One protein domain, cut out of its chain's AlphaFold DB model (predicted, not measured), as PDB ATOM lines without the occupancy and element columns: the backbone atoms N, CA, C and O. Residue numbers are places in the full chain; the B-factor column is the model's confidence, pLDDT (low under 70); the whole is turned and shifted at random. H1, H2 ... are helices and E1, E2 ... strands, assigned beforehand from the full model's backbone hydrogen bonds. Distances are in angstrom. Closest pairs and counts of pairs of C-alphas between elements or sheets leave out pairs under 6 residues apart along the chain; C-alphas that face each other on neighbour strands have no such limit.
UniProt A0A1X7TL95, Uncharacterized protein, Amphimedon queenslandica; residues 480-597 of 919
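What this domain is: This is residues 480 to 597 of the 919 residues of an uncharacterized protein of Amphimedon queenslandica (UniProt A0A1X7TL95). The domain is a loose rod in two parts: H1 lies alone at one end, and a loop that folds back on E1 leads from it to a body built along the long helix H2. Near the ends of H2 lie H5 and H3, with H4 between them, and H6 packs on H4 and H5. The printed part has 118 residues, with six named helices and two named strands in the order H1, E1, H2, H3, E2, H4, H5, H6; its class is mostly helix, and no two named strands pair. It is loose, with a radius of gyration of the C-alphas of 17.4 A, and spans 63 by 26 by 24 A.

How they stand to each other: H1, residues 488 to 500, touches no helix, and it is only just apart from E1, residues 515 to 517, with closest C-alphas 8.3 A apart. Residues 505 to 506 pair antiparallel with residues 516 to 517 of E1. H2, residues 521 to 539, touches H3, residues 550 to 554, with its residues 534 to 538 alone; the closest C-alphas are those of Ile 534 and Val 553, 6.2 A apart. E2, residues 557 to 559, pairs with no named strand, and it and H4, residues 560 to 566, meet only through their link. H2 touches H4 with residues 526 to 533 alone, about perpendicular at 77 degrees, closest at C-alphas Leu 530 and Ala 566, 5.4 A. H2 touches H5, residues 568 to 574, with residues 522 to 526 alone, at a steep tilt of 46 degrees, opposite ways, closest at C-alphas Ile 526 and Cys 570, 6.0 A. H4 and H5 touch only at the corner by their link, closest at C-alphas Met 564 and Arg 571, 5.3 A. H6, residues 580 to 590, touches H5 about perpendicular at 83 degrees, closest at C-alphas Ser 574 and Phe 580, 5.0 A. H6 also touches H4, about perpendicular at 78 degrees, closest at C-alphas Thr 560 and Glu 581, 5.9 A. H2 and H6 are apart. In H1, H3, H4, H5 and H6 every O i to N i+4 pair is within hydrogen-bond range; in H2, 14 of 15 are.

Where its parts are: H1 begins at C-alpha 488 at (12.871, 45.062, 237.734) and is 18.3 A long from first to last C-alpha. E1 is 6.4 A long. H2 runs 25.8 A from C-alpha 521 at (11.221, 20.095, 229.866). H3 is 5.8 A, E2 6.7 A, H4 10.1 A and H5 9.9 A long. H6 is 14.8 A long and ends at C-alpha 590 at (23.297, 24.429, 245.166).

The domain as a whole: The two C-alphas farthest apart are those of Val 484 and Asn 542, 63.0 A. The printed part has no cut. The link from H1 to E1, 14 residues, is long; that from H2 to H3, 10 residues, is short, and the other links are tight. The mean pLDDT of the printed part is 84.2; residues 483 to 484 and 538 to 548 are under 70.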
ATOM      1  N   GLN A 480       9.884  45.489 231.165       85.12
ATOM      2  CA  GLN A 480       9.897  46.940 230.942       85.12
ATOM      3  C   GLN A 480       9.264  47.347 229.600       85.12
ATOM      4  O   GLN A 480       8.676  48.422 229.509       85.12
ATOM      5  N   GLN A 481       9.345  46.501 228.565       75.62
ATOM      6  CA  GLN A 481       8.782  46.780 227.233       75.62
ATOM      7  C   GLN A 481       7.284  46.463 227.084       75.62
ATOM      8  O   GLN A 481       6.675  46.819 226.068       75.62
ATOM      9  N   LEU A 482       6.646  45.840 228.080       70.81
ATOM     10  CA  LEU A 482       5.184  45.813 228.163       70.81
ATOM     11  C   LEU A 482       4.652  47.249 228.307       70.81
ATOM     12  O   LEU A 482       5.224  48.050 229.032       70.81
ATOM     13  N   LYS A 483       3.524  47.574 227.654       64.81
ATOM     14  CA  LYS A 483       2.955  48.942 227.578       64.81
ATOM     15  C   LYS A 483       2.872  49.719 228.904       64.81
ATOM     16  O   LYS A 483       2.965  50.938 228.883       64.81
ATOM     17  N   VAL A 484       2.631  49.011 230.004       64.75
ATOM     18  CA  VAL A 484       2.459  49.562 231.361       64.75
ATOM     19  C   VAL A 484       3.783  49.626 232.133       64.75
ATOM     20  O   VAL A 484       3.904  50.373 233.098       64.75
ATOM     21  N   GLY A 485       4.782  48.858 231.693       72.50
ATOM     22  CA  GLY A 485       6.020  48.592 232.410       72.50
ATOM     23  C   GLY A 485       5.813  47.688 233.629       72.50
ATOM     24  O   GLY A 485       4.906  47.880 234.440       72.50
ATOM     25  N   LEU A 486       6.692  46.703 233.783       85.31
ATOM     26  CA  LEU A 486       7.043  46.158 235.092       85.31
ATOM     27  C   LEU A 486       8.397  46.759 235.477       85.31
ATOM     28  O   LEU A 486       9.309  46.828 234.650       85.31
ATOM     29  N   SER A 487       8.560  47.169 236.736       88.94
ATOM     30  CA  SER A 487       9.895  47.462 237.271       88.94
ATOM     31  C   SER A 487      10.724  46.171 237.346       88.94
ATOM     32  O   SER A 487      10.176  45.068 237.274       88.94
ATOM     33  N   SER A 488      12.044  46.262 237.529       88.81
ATOM     34  CA  SER A 488      12.871  45.062 237.734       88.81
ATOM     35  C   SER A 488      12.458  44.274 238.991       88.81
ATOM     36  O   SER A 488      12.467  43.044 238.971       88.81
ATOM     37  N   GLU A 489      12.010  44.965 240.046       89.69
ATOM     38  CA  GLU A 489      11.469  44.362 241.276       89.69
ATOM     39  C   GLU A 489      10.109  43.680 241.053       89.69
ATOM     40  O   GLU A 489       9.864  42.582 241.561       89.69
ATOM     41  N   GLU A 490       9.218  44.293 240.265       90.38
ATOM     42  CA  GLU A 490       7.929  43.689 239.924       90.38
ATOM     43  C   GLU A 490       8.108  42.499 238.973       90.38
ATOM     44  O   GLU A 490       7.475  41.464 239.162       90.38
ATOM     45  N   SER A 491       9.022  42.601 238.006       91.88
ATOM     46  CA  SER A 491       9.396  41.498 237.111       91.88
ATOM     47  C   SER A 491       9.929  40.304 237.910       91.88
ATOM     48  O   SER A 491       9.507  39.171 237.690       91.88
ATOM     49  N   LEU A 492      10.795  40.554 238.900       91.81
ATOM     50  CA  LEU A 492      11.291  39.535 239.829       91.81
ATOM     51  C   LEU A 492      10.160  38.932 240.684       91.81
ATOM     52  O   LEU A 492      10.123  37.721 240.894       91.81
ATOM     53  N   SER A 493       9.209  39.754 241.135       91.38
ATOM     54  CA  SER A 493       8.033  39.300 241.894       91.38
ATOM     55  C   SER A 493       7.097  38.424 241.048       91.38
ATOM     56  O   SER A 493       6.615  37.394 241.523       91.38
ATOM     57  N   ALA A 494       6.907  38.767 239.772       92.00
ATOM     58  CA  ALA A 494       6.161  37.958 238.816       92.00
ATOM     59  C   ALA A 494       6.873  36.627 238.510       92.00
ATOM     60  O   ALA A 494       6.224  35.583 238.501       92.00
ATOM     61  N   ILE A 495       8.205  36.625 238.348       93.06
ATOM     62  CA  ILE A 495       9.013  35.397 238.192       93.06
ATOM     63  C   ILE A 495       8.882  34.502 239.435       93.06
ATOM     64  O   ILE A 495       8.597  33.312 239.298       93.06
ATOM     65  N   LYS A 496       8.992  35.060 240.651       89.56
ATOM     66  CA  LYS A 496       8.740  34.333 241.912       89.56
ATOM     67  C   LYS A 496       7.347  33.689 241.937       89.56
ATOM     68  O   LYS A 496       7.223  32.516 242.283       89.56
ATOM     69  N   PHE A 497       6.305  34.425 241.548       88.81
ATOM     70  CA  PHE A 497       4.928  33.922 241.499       88.81
ATOM     71  C   PHE A 497       4.739  32.795 240.469       88.81
ATOM     72  O   PHE A 497       4.164  31.752 240.789       88.81
ATOM     73  N   LEU A 498       5.274  32.959 239.256       88.50
ATOM     74  CA  LEU A 498       5.252  31.923 238.219       88.50
ATOM     75  C   LEU A 498       6.041  30.675 238.656       88.50
ATOM     76  O   LEU A 498       5.627  29.553 238.361       88.50
ATOM     77  N   SER A 499       7.119  30.847 239.431       87.69
ATOM     78  CA  SER A 499       7.856  29.728 240.023       87.69
ATOM     79  C   SER A 499       7.096  29.037 241.159       87.69
ATOM     80  O   SER A 499       7.067  27.808 241.202       87.69
ATOM     81  N   PHE A 500       6.367  29.773 242.007       83.19
ATOM     82  CA  PHE A 500       5.437  29.176 242.980       83.19
ATOM     83  C   PHE A 500       4.333  28.339 242.307       83.19
ATOM     84  O   PHE A 500       3.943  27.288 242.824       83.19
ATOM     85  N   LEU A 501       3.837  28.765 241.142       80.31
ATOM     86  CA  LEU A 501       2.908  27.973 240.328       80.31
ATOM     87  C   LEU A 501       3.578  26.785 239.613       80.31
ATOM     88  O   LEU A 501       2.869  25.929 239.091       80.31
ATOM     89  N   ASN A 502       4.914  26.708 239.622       82.06
ATOM     90  CA  ASN A 502       5.740  25.793 238.830       82.06
ATOM     91  C   ASN A 502       5.482  25.903 237.315       82.06
ATOM     92  O   ASN A 502       5.560  24.914 236.594       82.06
ATOM     93  N   LYS A 503       5.203  27.119 236.830       83.75
ATOM     94  CA  LYS A 503       5.223  27.452 235.395       83.75
ATOM     95  C   LYS A 503       6.652  27.543 234.860       83.75
ATOM     96  O   LYS A 503       6.921  27.140 233.738       83.75
ATOM     97  N   LEU A 504       7.564  28.031 235.698       89.25
ATOM     98  CA  LEU A 504       8.999  28.132 235.440       89.25
ATOM     99  C   LEU A 504       9.793  27.761 236.702       89.25
ATOM    100  O   LEU A 504       9.232  27.686 237.799       89.25
ATOM    101  N   LEU A 505      11.103  27.563 236.574       89.75
ATOM    102  CA  LEU A 505      12.016  27.452 237.715       89.75
ATOM    103  C   LEU A 505      13.029  28.599 237.705       89.75
ATOM    104  O   LEU A 505      13.535  29.000 236.656       89.75
ATOM    105  N   PHE A 506      13.306  29.131 238.891       91.12
ATOM    106  CA  PHE A 506      14.216  30.247 239.103       91.12
ATOM    107  C   PHE A 506      14.861  30.123 240.489       91.12
ATOM    108  O   PHE A 506      14.165  29.896 241.479       91.12
ATOM    109  N   TYR A 507      16.187  30.248 240.549       90.69
ATOM    110  CA  TYR A 507      16.992  29.981 241.746       90.69
ATOM    111  C   TYR A 507      18.012  31.117 241.954       90.69
ATOM    112  O   TYR A 507      19.185  30.938 241.618       90.69
ATOM    113  N   PRO A 508      17.582  32.294 242.455       88.69
ATOM    114  CA  PRO A 508      18.372  33.530 242.412       88.69
ATOM    115  C   PRO A 508      19.724  33.427 243.127       88.69
ATOM    116  O   PRO A 508      20.703  33.991 242.657       88.69
ATOM    117  N   ASP A 509      19.792  32.670 244.221       90.56
ATOM    118  CA  ASP A 509      20.987  32.550 245.069       90.56
ATOM    119  C   ASP A 509      21.940  31.418 244.616       90.56
ATOM    120  O   ASP A 509      22.845  31.021 245.350       90.56
ATOM    121  N   SER A 510      21.717  30.858 243.419       92.00
ATOM    122  CA  SER A 510      22.504  29.757 242.844       92.00
ATOM    123  C   SER A 510      23.513  30.233 241.784       92.00
ATOM    124  O   SER A 510      23.348  31.319 241.225       92.00
ATOM    125  N   PRO A 511      24.496  29.399 241.386       91.12
ATOM    126  CA  PRO A 511      25.362  29.662 240.225       91.12
ATOM    127  C   PRO A 511      24.627  29.813 238.878       91.12
ATOM    128  O   PRO A 511      25.227  30.255 237.900       91.12
ATOM    129  N   ALA A 512      23.336  29.464 238.819       92.19
ATOM    130  CA  ALA A 512      22.442  29.689 237.684       92.19
ATOM    131  C   ALA A 512      21.388  30.785 237.968       92.19
ATOM    132  O   ALA A 512      20.361  30.839 237.295       92.19
ATOM    133  N   GLY A 513      21.607  31.651 238.966       92.38
ATOM    134  CA  GLY A 513      20.665  32.696 239.390       92.38
ATOM    135  C   GLY A 513      20.429  33.824 238.382       92.38
ATOM    136  O   GLY A 513      19.477  34.588 238.530       92.38
ATOM    137  N   ASP A 514      21.241  33.905 237.326       93.00
ATOM    138  CA  ASP A 514      21.002  34.766 236.166       93.00
ATOM    139  C   ASP A 514      20.166  34.087 235.061       93.00
ATOM    140  O   ASP A 514      19.862  34.734 234.059       93.00
ATOM    141  N   LEU A 515      19.766  32.820 235.234       93.50
ATOM    142  CA  LEU A 515      18.948  32.051 234.290       93.50
ATOM    143  C   LEU A 515      17.528  31.806 234.820       93.50
ATOM    144  O   LEU A 515      17.307  31.473 235.984       93.50
ATOM    145  N   VAL A 516      16.552  31.898 233.917       93.62
ATOM    146  CA  VAL A 516      15.144  31.560 234.148       93.62
ATOM    147  C   VAL A 516      14.788  30.359 233.270       93.62
ATOM    148  O   VAL A 516      14.818  30.439 232.040       93.62
ATOM    149  N   PHE A 517      14.446  29.235 233.898       91.94
ATOM    150  CA  PHE A 517      14.067  27.993 233.222       91.94
ATOM    151  C   PHE A 517      12.572  28.040 232.891       91.94
ATOM    152  O   PHE A 517      11.736  27.623 233.692       91.94
ATOM    153  N   VAL A 518      12.239  28.614 231.734       90.00
ATOM    154  CA  VAL A 518      10.858  28.907 231.319       90.00
ATOM    155  C   VAL A 518      10.143  27.678 230.749       90.00
ATOM    156  O   VAL A 518       8.969  27.487 231.040       90.00
ATOM    157  N   ASN A 519      10.822  26.811 229.987       86.88
ATOM    158  CA  ASN A 519      10.332  25.450 229.750       86.88
ATOM    159  C   ASN A 519      11.057  24.480 230.689       86.88
ATOM    160  O   ASN A 519      12.267  24.274 230.577       86.88
ATOM    161  N   LEU A 520      10.303  23.847 231.587       82.56
ATOM    162  CA  LEU A 520      10.838  22.862 232.525       82.56
ATOM    163  C   LEU A 520      11.344  21.598 231.824       82.56
ATOM    164  O   LEU A 520      12.285  20.971 232.312       82.56
ATOM    165  N   GLU A 521      10.778  21.245 230.665       81.81
ATOM    166  CA  GLU A 521      11.221  20.095 229.866       81.81
ATOM    167  C   GLU A 521      12.706  20.199 229.501       81.81
ATOM    168  O   GLU A 521      13.393  19.183 229.447       81.81
ATOM    169  N   SER A 522      13.236  21.412 229.317       84.19
ATOM    170  CA  SER A 522      14.654  21.633 229.019       84.19
ATOM    171  C   SER A 522      15.583  21.167 230.141       84.19
ATOM    172  O   SER A 522      16.687  20.726 229.848       84.19
ATOM    173  N   LEU A 523      15.139  21.217 231.402       84.75
ATOM    174  CA  LEU A 523      15.885  20.709 232.558       84.75
ATOM    175  C   LEU A 523      15.554  19.238 232.851       84.75
ATOM    176  O   LEU A 523      16.451  18.425 233.073       84.75
ATOM    177  N   ILE A 524      14.268  18.881 232.796       82.81
ATOM    178  CA  ILE A 524      13.777  17.512 233.010       82.81
ATOM    179  C   ILE A 524      14.421  16.537 232.016       82.81
ATOM    180  O   ILE A 524      14.843  15.452 232.418       82.81
ATOM    181  N   ASN A 525      14.541  16.919 230.740       85.19
ATOM    182  CA  ASN A 525      15.150  16.073 229.717       85.19
ATOM    183  C   ASN A 525      16.648  15.849 229.967       85.19
ATOM    184  O   ASN A 525      17.099  14.732 229.772       85.19
ATOM    185  N   ILE A 526      17.401  16.831 230.479       89.25
ATOM    186  CA  ILE A 526      18.827  16.638 230.810       89.25
ATOM    187  C   ILE A 526      18.992  15.541 231.870       89.25
ATOM    188  O   ILE A 526      19.792  14.622 231.698       89.25
ATOM    189  N   ILE A 527      18.192  15.594 232.941       87.75
ATOM    190  CA  ILE A 527      18.251  14.599 234.022       87.75
ATOM    191  C   ILE A 527      17.717  13.238 233.544       87.75
ATOM    192  O   ILE A 527      18.279  12.199 233.890       87.75
ATOM    193  N   ARG A 528      16.668  13.223 232.709       85.25
ATOM    194  CA  ARG A 528      16.160  12.004 232.060       85.25
ATOM    195  C   ARG A 528      17.232  11.343 231.200       85.25
ATOM    196  O   ARG A 528      17.449  10.148 231.352       85.25
ATOM    197  N   ASP A 529      17.861  12.089 230.297       87.88
ATOM    198  CA  ASP A 529      18.845  11.575 229.341       87.88
ATOM    199  C   ASP A 529      20.045  10.962 230.077       87.88
ATOM    200  O   ASP A 529      20.484   9.863 229.738       87.88
ATOM    201  N   LEU A 530      20.508  11.627 231.144       87.12
ATOM    202  CA  LEU A 530      21.561  11.125 232.025       87.12
ATOM    203  C   LEU A 530      21.166   9.801 232.704       87.12
ATOM    204  O   LEU A 530      21.895   8.816 232.591       87.12
ATOM    205  N   VAL A 531      19.993   9.743 233.350       83.25
ATOM    206  CA  VAL A 531      19.494   8.512 233.993       83.25
ATOM    207  C   VAL A 531      19.298   7.394 232.965       83.25
ATOM    208  O   VAL A 531      19.738   6.271 233.200       83.25
ATOM    209  N   VAL A 532      18.706   7.683 231.802       82.25
ATOM    210  CA  VAL A 532      18.511   6.708 230.715       82.25
ATOM    211  C   VAL A 532      19.845   6.172 230.201       82.25
ATOM    212  O   VAL A 532      19.952   4.966 229.980       82.25
ATOM    213  N   SER A 533      20.864   7.022 230.043       83.75
ATOM    214  CA  SER A 533      22.194   6.565 229.638       83.75
ATOM    215  C   SER A 533      22.789   5.609 230.670       83.75
ATOM    216  O   SER A 533      23.230   4.531 230.295       83.75
ATOM    217  N   ILE A 534      22.731   5.947 231.958       79.62
ATOM    218  CA  ILE A 534      23.288   5.117 233.040       79.62
ATOM    219  C   ILE A 534      22.554   3.782 233.160       79.62
ATOM    220  O   ILE A 534      23.176   2.745 233.370       79.62
ATOM    221  N   CYS A 535      21.236   3.770 232.968       74.31
ATOM    222  CA  CYS A 535      20.450   2.537 232.981       74.31
ATOM    223  C   CYS A 535      20.768   1.640 231.769       74.31
ATOM    224  O   CYS A 535      20.820   0.417 231.908       74.31
ATOM    225  N   LYS A 536      21.032   2.231 230.594       76.12
ATOM    226  CA  LYS A 536      21.546   1.496 229.428       76.12
ATOM    227  C   LYS A 536      22.941   0.935 229.708       76.12
ATOM    228  O   LYS A 536      23.139  -0.262 229.515       76.12
ATOM    229  N   ASP A 537      23.850   1.744 230.243       74.69
ATOM    230  CA  ASP A 537      25.220   1.336 230.567       74.69
ATOM    231  C   ASP A 537      25.233   0.212 231.632       74.69
ATOM    232  O   ASP A 537      25.900  -0.804 231.445       74.69
ATOM    233  N   HIS A 538      24.398   0.293 232.680       67.88
ATOM    234  CA  HIS A 538      24.173  -0.802 233.640       67.88
ATOM    235  C   HIS A 538      23.650  -2.087 232.975       67.88
ATOM    236  O   HIS A 538      24.095  -3.183 233.320       67.88
ATOM    237  N   SER A 539      22.718  -1.985 232.019       64.38
ATOM    238  CA  SER A 539      22.221  -3.156 231.279       64.38
ATOM    239  C   SER A 539      23.282  -3.771 230.352       64.38
ATOM    240  O   SER A 539      23.223  -4.962 230.042       64.38
ATOM    241  N   ALA A 540      24.280  -2.975 229.957       60.72
ATOM    242  CA  ALA A 540      25.380  -3.362 229.085       60.72
ATOM    243  C   ALA A 540      26.601  -3.940 229.825       60.72
ATOM    244  O   ALA A 540      27.515  -4.397 229.153       60.72
ATOM    245  N   VAL A 541      26.615  -4.019 231.166       54.12
ATOM    246  CA  VAL A 541      27.758  -4.509 231.987       54.12
ATOM    247  C   VAL A 541      28.303  -5.892 231.569       54.12
ATOM    248  O   VAL A 541      29.460  -6.202 231.839       54.12
ATOM    249  N   ASN A 542      27.517  -6.715 230.867       50.81
ATOM    250  CA  ASN A 542      27.966  -7.999 230.305       50.81
ATOM    251  C   ASN A 542      28.764  -7.885 228.980       50.81
ATOM    252  O   ASN A 542      29.199  -8.910 228.463       50.81
ATOM    253  N   ASN A 543      28.927  -6.683 228.412       50.22
ATOM    254  CA  ASN A 543      29.659  -6.397 227.173       50.22
ATOM    255  C   ASN A 543      30.500  -5.113 227.342       50.22
ATOM    256  O   ASN A 543      29.945  -4.021 227.261       50.22
ATOM    257  N   ASP A 544      31.813  -5.254 227.546       55.78
ATOM    258  CA  ASP A 544      32.866  -4.226 227.416       55.78
ATOM    259  C   ASP A 544      32.411  -2.751 227.536       55.78
ATOM    260  O   ASP A 544      32.322  -2.017 226.546       55.78
ATOM    261  N   LEU A 545      32.152  -2.300 228.772       60.62
ATOM    262  CA  LEU A 545      31.910  -0.884 229.071       60.62
ATOM    263  C   LEU A 545      33.068  -0.011 228.561       60.62
ATOM    264  O   LEU A 545      34.242  -0.319 228.774       60.62
ATOM    265  N   LEU A 546      32.739   1.124 227.938       61.38
ATOM    266  CA  LEU A 546      33.746   2.108 227.542       61.38
ATOM    267  C   LEU A 546      34.456   2.665 228.796       61.38
ATOM    268  O   LEU A 546      33.770   3.049 229.747       61.38
ATOM    269  N   PRO A 547      35.802   2.788 228.816       62.19
ATOM    270  CA  PRO A 547      36.540   3.211 230.013       62.19
ATOM    271  C   PRO A 547      36.167   4.594 230.574       62.19
ATOM    272  O   PRO A 547      36.387   4.853 231.751       62.19
ATOM    273  N   ASN A 548      35.581   5.485 229.766       68.12
ATOM    274  CA  ASN A 548      35.068   6.783 230.227       68.12
ATOM    275  C   ASN A 548      33.679   6.702 230.891       68.12
ATOM    276  O   ASN A 548      33.251   7.676 231.506       68.12
ATOM    277  N   ARG A 549      32.964   5.575 230.766       73.19
ATOM    278  CA  ARG A 549      31.634   5.357 231.360       73.19
ATOM    279  C   ARG A 549      31.672   4.603 232.683       73.19
ATOM    280  O   ARG A 549      30.787   4.816 233.506       73.19
ATOM    281  N   GLU A 550      32.698   3.785 232.928       74.88
ATOM    282  CA  GLU A 550      32.858   3.075 234.205       74.88
ATOM    283  C   GLU A 550      32.719   4.000 235.439       74.88
ATOM    284  O   GLU A 550      31.920   3.658 236.309       74.88
ATOM    285  N   PRO A 551      33.361   5.191 235.516       78.44
ATOM    286  CA  PRO A 551      33.260   6.076 236.685       78.44
ATOM    287  C   PRO A 551      31.828   6.503 237.033       78.44
ATOM    288  O   PRO A 551      31.432   6.517 238.201       78.44
ATOM    289  N   LEU A 552      31.024   6.805 236.012       79.06
ATOM    290  CA  LEU A 552      29.626   7.204 236.162       79.06
ATOM    291  C   LEU A 552      28.763   6.045 236.677       79.06
ATOM    292  O   LEU A 552      27.879   6.245 237.505       79.06
ATOM    293  N   VAL A 553      29.036   4.834 236.190       77.12
ATOM    294  CA  VAL A 553      28.237   3.625 236.431       77.12
ATOM    295  C   VAL A 553      28.595   2.947 237.759       77.12
ATOM    296  O   VAL A 553      27.705   2.432 238.435       77.12
ATOM    297  N   SER A 554      29.875   2.930 238.150       74.44
ATOM    298  CA  SER A 554      30.348   2.255 239.369       74.44
ATOM    299  C   SER A 554      30.521   3.187 240.572       74.44
ATOM    300  O   SER A 554      30.372   2.729 241.705       74.44
ATOM    301  N   ARG A 555      30.802   4.481 240.350       78.19
ATOM    302  CA  ARG A 555      31.059   5.465 241.423       78.19
ATOM    303  C   ARG A 555      30.132   6.682 241.401       78.19
ATOM    304  O   ARG A 555      30.080   7.399 242.391       78.19
ATOM    305  N   GLY A 556      29.349   6.893 240.338       83.25
ATOM    306  CA  GLY A 556      28.432   8.035 240.221       83.25
ATOM    307  C   GLY A 556      29.117   9.344 239.808       83.25
ATOM    308  O   GLY A 556      28.558  10.418 240.041       83.25
ATOM    309  N   GLU A 557      30.320   9.255 239.228       87.56
ATOM    310  CA  GLU A 557      31.121  10.401 238.782       87.56
ATOM    311  C   GLU A 557      30.591  10.995 237.467       87.56
ATOM    312  O   GLU A 557      30.604  10.359 236.414       87.56
ATOM    313  N   LEU A 558      30.146  12.246 237.539       89.31
ATOM    314  CA  LEU A 558      29.585  13.053 236.463       89.31
ATOM    315  C   LEU A 558      30.524  14.227 236.157       89.31
ATOM    316  O   LEU A 558      30.717  15.098 237.003       89.31
ATOM    317  N   SER A 559      31.065  14.287 234.940       88.56
ATOM    318  CA  SER A 559      31.794  15.459 234.437       88.56
ATOM    319  C   SER A 559      30.950  16.283 233.458       88.56
ATOM    320  O   SER A 559      29.888  15.845 232.996       88.56
ATOM    321  N   THR A 560      31.442  17.469 233.094       88.88
ATOM    322  CA  THR A 560      30.878  18.303 232.022       88.88
ATOM    323  C   THR A 560      30.784  17.563 230.687       88.88
ATOM    324  O   THR A 560      29.782  17.684 229.984       88.88
ATOM    325  N   GLU A 561      31.780  16.743 230.357       87.81
ATOM    326  CA  GLU A 561      31.854  15.975 229.110       87.81
ATOM    327  C   GLU A 561      30.809  14.865 229.121       87.81
ATOM    328  O   GLU A 561      30.070  14.722 228.153       87.81
ATOM    329  N   ILE A 562      30.689  14.135 230.234       87.56
ATOM    330  CA  ILE A 562      29.702  13.060 230.406       87.56
ATOM    331  C   ILE A 562      28.273  13.610 230.304       87.56
ATOM    332  O   ILE A 562      27.439  13.037 229.602       87.56
ATOM    333  N   LEU A 563      27.989  14.751 230.942       89.44
ATOM    334  CA  LEU A 563      26.684  15.416 230.860       89.44
ATOM    335  C   LEU A 563      26.342  15.832 229.415       89.44
ATOM    336  O   LEU A 563      25.214  15.642 228.951       89.44
ATOM    337  N   MET A 564      27.335  16.361 228.698       89.81
ATOM    338  CA  MET A 564      27.239  16.801 227.303       89.81
ATOM    339  C   MET A 564      27.245  15.643 226.294       89.81
ATOM    340  O   MET A 564      26.758  15.811 225.174       89.81
ATOM    341  N   GLU A 565      27.777  14.474 226.656       88.06
ATOM    342  CA  GLU A 565      27.712  13.229 225.887       88.06
ATOM    343  C   GLU A 565      26.320  12.595 226.024       88.06
ATOM    344  O   GLU A 565      25.696  12.273 225.011       88.06
ATOM    345  N   ALA A 566      25.812  12.495 227.260       86.62
ATOM    346  CA  ALA A 566      24.533  11.871 227.590       86.62
ATOM    347  C   ALA A 566      23.310  12.687 227.132       86.62
ATOM    348  O   ALA A 566      22.387  12.104 226.566       86.62
ATOM    349  N   SER A 567      23.287  14.015 227.335       90.62
ATOM    350  CA  SER A 567      22.154  14.858 226.925       90.62
ATOM    351  C   SER A 567      22.469  15.776 225.744       90.62
ATOM    352  O   SER A 567      23.111  16.824 225.855       90.62
ATOM    353  N   GLU A 568      21.867  15.436 224.608       88.06
ATOM    354  CA  GLU A 568      21.772  16.294 223.426       88.06
ATOM    355  C   GLU A 568      20.996  17.604 223.707       88.06
ATOM    356  O   GLU A 568      21.215  18.606 223.025       88.06
ATOM    357  N   GLN A 569      20.120  17.637 224.723       87.88
ATOM    358  CA  GLN A 569      19.454  18.875 225.149       87.88
ATOM    359  C   GLN A 569      20.433  19.817 225.862       87.88
ATOM    360  O   GLN A 569      20.465  21.003 225.534       87.88
ATOM    361  N   CYS A 570      21.278  19.300 226.765       91.19
ATOM    362  CA  CYS A 570      22.354  20.091 227.378       91.19
ATOM    363  C   CYS A 570      23.284  20.660 226.295       91.19
ATOM    364  O   CYS A 570      23.511  21.868 226.241       91.19
ATOM    365  N   ARG A 571      23.706  19.806 225.352       90.88
ATOM    366  CA  ARG A 571      24.591  20.160 224.230       90.88
ATOM    367  C   ARG A 571      24.081  21.337 223.390       90.88
ATOM    368  O   ARG A 571      24.863  22.217 223.042       90.88
ATOM    369  N   LYS A 572      22.777  21.376 223.089       89.81
ATOM    370  CA  LYS A 572      22.128  22.483 222.357       89.81
ATOM    371  C   LYS A 572      22.068  23.779 223.162       89.81
ATOM    372  O   LYS A 572      22.279  24.858 222.608       89.81
ATOM    373  N   ILE A 573      21.799  23.685 224.462       89.19
ATOM    374  CA  ILE A 573      21.730  24.865 225.329       89.19
ATOM    375  C   ILE A 573      23.127  25.474 225.497       89.19
ATOM    376  O   ILE A 573      23.265  26.680 225.327       89.19
ATOM    377  N   SER A 574      24.174  24.672 225.707       90.44
ATOM    378  CA  SER A 574      25.565  25.147 225.812       90.44
ATOM    379  C   SER A 574      26.105  25.827 224.545       90.44
ATOM    380  O   SER A 574      26.993  26.672 224.629       90.44
ATOM    381  N   GLN A 575      25.557  25.515 223.364       88.44
ATOM    382  CA  GLN A 575      25.846  26.252 222.120       88.44
ATOM    383  C   GLN A 575      25.219  27.659 222.093       88.44
ATOM    384  O   GLN A 575      25.663  28.508 221.324       88.44
ATOM    385  N   SER A 576      24.191  27.895 222.913       85.38
ATOM    386  CA  SER A 576      23.417  29.144 222.975       85.38
ATOM    387  C   SER A 576      23.739  29.987 224.216       85.38
ATOM    388  O   SER A 576      23.651  31.211 224.171       85.38
ATOM    389  N   ILE A 577      24.108  29.339 225.325       85.81
ATOM    390  CA  ILE A 577      24.402  29.936 226.631       85.81
ATOM    391  C   ILE A 577      25.809  29.472 227.054       85.81
ATOM    392  O   ILE A 577      25.980  28.301 227.406       85.81
ATOM    393  N   PRO A 578      26.826  30.355 227.046       86.81
ATOM    394  CA  PRO A 578      28.190  29.985 227.418       86.81
ATOM    395  C   PRO A 578      28.292  29.421 228.843       86.81
ATOM    396  O   PRO A 578      27.712  29.975 229.780       86.81
ATOM    397  N   LYS A 579      29.078  28.348 229.007       88.75
ATOM    398  CA  LYS A 579      29.302  27.636 230.280       88.75
ATOM    399  C   LYS A 579      28.027  27.093 230.947       88.75
ATOM    400  O   LYS A 579      27.972  26.973 232.175       88.75
ATOM    401  N   PHE A 580      26.981  26.784 230.175       91.31
ATOM    402  CA  PHE A 580      25.717  26.276 230.720       91.31
ATOM    403  C   PHE A 580      25.894  24.960 231.497       91.31
ATOM    404  O   PHE A 580      25.309  24.800 232.565       91.31
ATOM    405  N   GLU A 581      26.755  24.064 231.020       91.50
ATOM    406  CA  GLU A 581      27.129  22.819 231.695       91.50
ATOM    407  C   GLU A 581      27.761  23.069 233.077       91.50
ATOM    408  O   GLU A 581      27.379  22.425 234.054       91.50
ATOM    409  N   SER A 582      28.634  24.075 233.217       90.81
ATOM    410  CA  SER A 582      29.164  24.483 234.527       90.81
ATOM    411  C   SER A 582      28.082  25.105 235.415       90.81
ATOM    412  O   SER A 582      28.019  24.816 236.610       90.81
ATOM    413  N   LYS A 583      27.195  25.938 234.847       92.12
ATOM    414  CA  LYS A 583      26.081  26.555 235.589       92.12
ATOM    415  C   LYS A 583      25.077  25.526 236.102       92.12
ATOM    416  O   LYS A 583      24.578  25.685 237.214       92.12
ATOM    417  N   ILE A 584      24.770  24.481 235.328       92.62
ATOM    418  CA  ILE A 584      23.791  23.469 235.736       92.62
ATOM    419  C   ILE A 584      24.364  22.488 236.763       92.62
ATOM    420  O   ILE A 584      23.656  22.135 237.703       92.62
ATOM    421  N   LEU A 585      25.655  22.147 236.682       92.25
ATOM    422  CA  LEU A 585      26.344  21.411 237.747       92.25
ATOM    423  C   LEU A 585      26.430  22.249 239.036       92.25
ATOM    424  O   LEU A 585      26.103  21.746 240.107       92.25
ATOM    425  N   GLY A 586      26.720  23.551 238.940       92.25
ATOM    426  CA  GLY A 586      26.642  24.474 240.081       92.25
ATOM    427  C   GLY A 586      25.223  24.645 240.653       92.25
ATOM    428  O   GLY A 586      25.053  24.834 241.857       92.25
ATOM    429  N   LEU A 587      24.175  24.529 239.827       92.75
ATOM    430  CA  LEU A 587      22.792  24.449 240.310       92.75
ATOM    431  C   LEU A 587      22.524  23.117 241.030       92.75
ATOM    432  O   LEU A 587      21.827  23.111 242.043       92.75
ATOM    433  N   PHE A 588      23.078  22.001 240.554       93.50
ATOM    434  CA  PHE A 588      22.976  20.708 241.235       93.50
ATOM    435  C   PHE A 588      23.736  20.698 242.572       93.50
ATOM    436  O   PHE A 588      23.194  20.183 243.549       93.50
ATOM    437  N   GLU A 589      24.903  21.340 242.671       92.44
ATOM    438  CA  GLU A 589      25.590  21.602 243.949       92.44
ATOM    439  C   GLU A 589      24.709  22.437 244.883       92.44
ATOM    440  O   GLU A 589      24.413  22.028 246.008       92.44
ATOM    441  N   TYR A 590      24.193  23.570 244.394       92.19
ATOM    442  CA  TYR A 590      23.297  24.429 245.166       92.19
ATOM    443  C   TYR A 590      22.059  23.671 245.679       92.19
ATOM    444  O   TYR A 590      21.630  23.901 246.810       92.19
ATOM    445  N   LEU A 591      21.480  22.769 244.887       91.94
ATOM    446  CA  LEU A 591      20.299  21.979 245.250       91.94
ATOM    447  C   LEU A 591      20.607  20.700 246.053       91.94
ATOM    448  O   LEU A 591      19.679  19.944 246.340       91.94
ATOM    449  N   LEU A 592      21.864  20.454 246.440       94.25
ATOM    450  CA  LEU A 592      22.315  19.218 247.100       94.25
ATOM    451  C   LEU A 592      21.966  17.943 246.301       94.25
ATOM    452  O   LEU A 592      21.561  16.923 246.855       94.25
ATOM    453  N   ILE A 593      22.093  18.030 244.977       93.56
ATOM    454  CA  ILE A 593      21.906  16.932 244.018       93.56
ATOM    455  C   ILE A 593      23.244  16.255 243.701       93.56
ATOM    456  O   ILE A 593      23.294  15.029 243.598       93.56
ATOM    457  N   ALA A 594      24.316  17.041 243.566       93.50
ATOM    458  CA  ALA A 594      25.660  16.554 243.277       93.50
ATOM    459  C   ALA A 594      26.724  17.344 244.059       93.50
ATOM    460  O   ALA A 594      26.573  18.548 244.232       93.50
ATOM    461  N   ALA A 595      27.787  16.687 244.524       92.88
ATOM    462  CA  ALA A 595      28.925  17.322 245.199       92.88
ATOM    463  C   ALA A 595      30.113  17.469 244.236       92.88
ATOM    464  O   ALA A 595      30.308  16.568 243.421       92.88
ATOM    465  N   PRO A 596      30.926  18.536 244.317       90.25
ATOM    466  CA  PRO A 596      32.198  18.596 243.603       90.25
ATOM    467  C   PRO A 596      33.168  17.548 244.168       90.25
ATOM    468  O   PRO A 596      33.196  17.303 245.372       90.25
ATOM    469  N   MET A 597      33.970  16.932 243.300       86.19
ATOM    470  CA  MET A 597      35.000  15.959 243.683       86.19
ATOM    471  C   MET A 597      36.402  16.601 243.661       86.19
ATOM    472  O   MET A 597      36.573  17.668 243.071       86.19
TER     473      MET A 597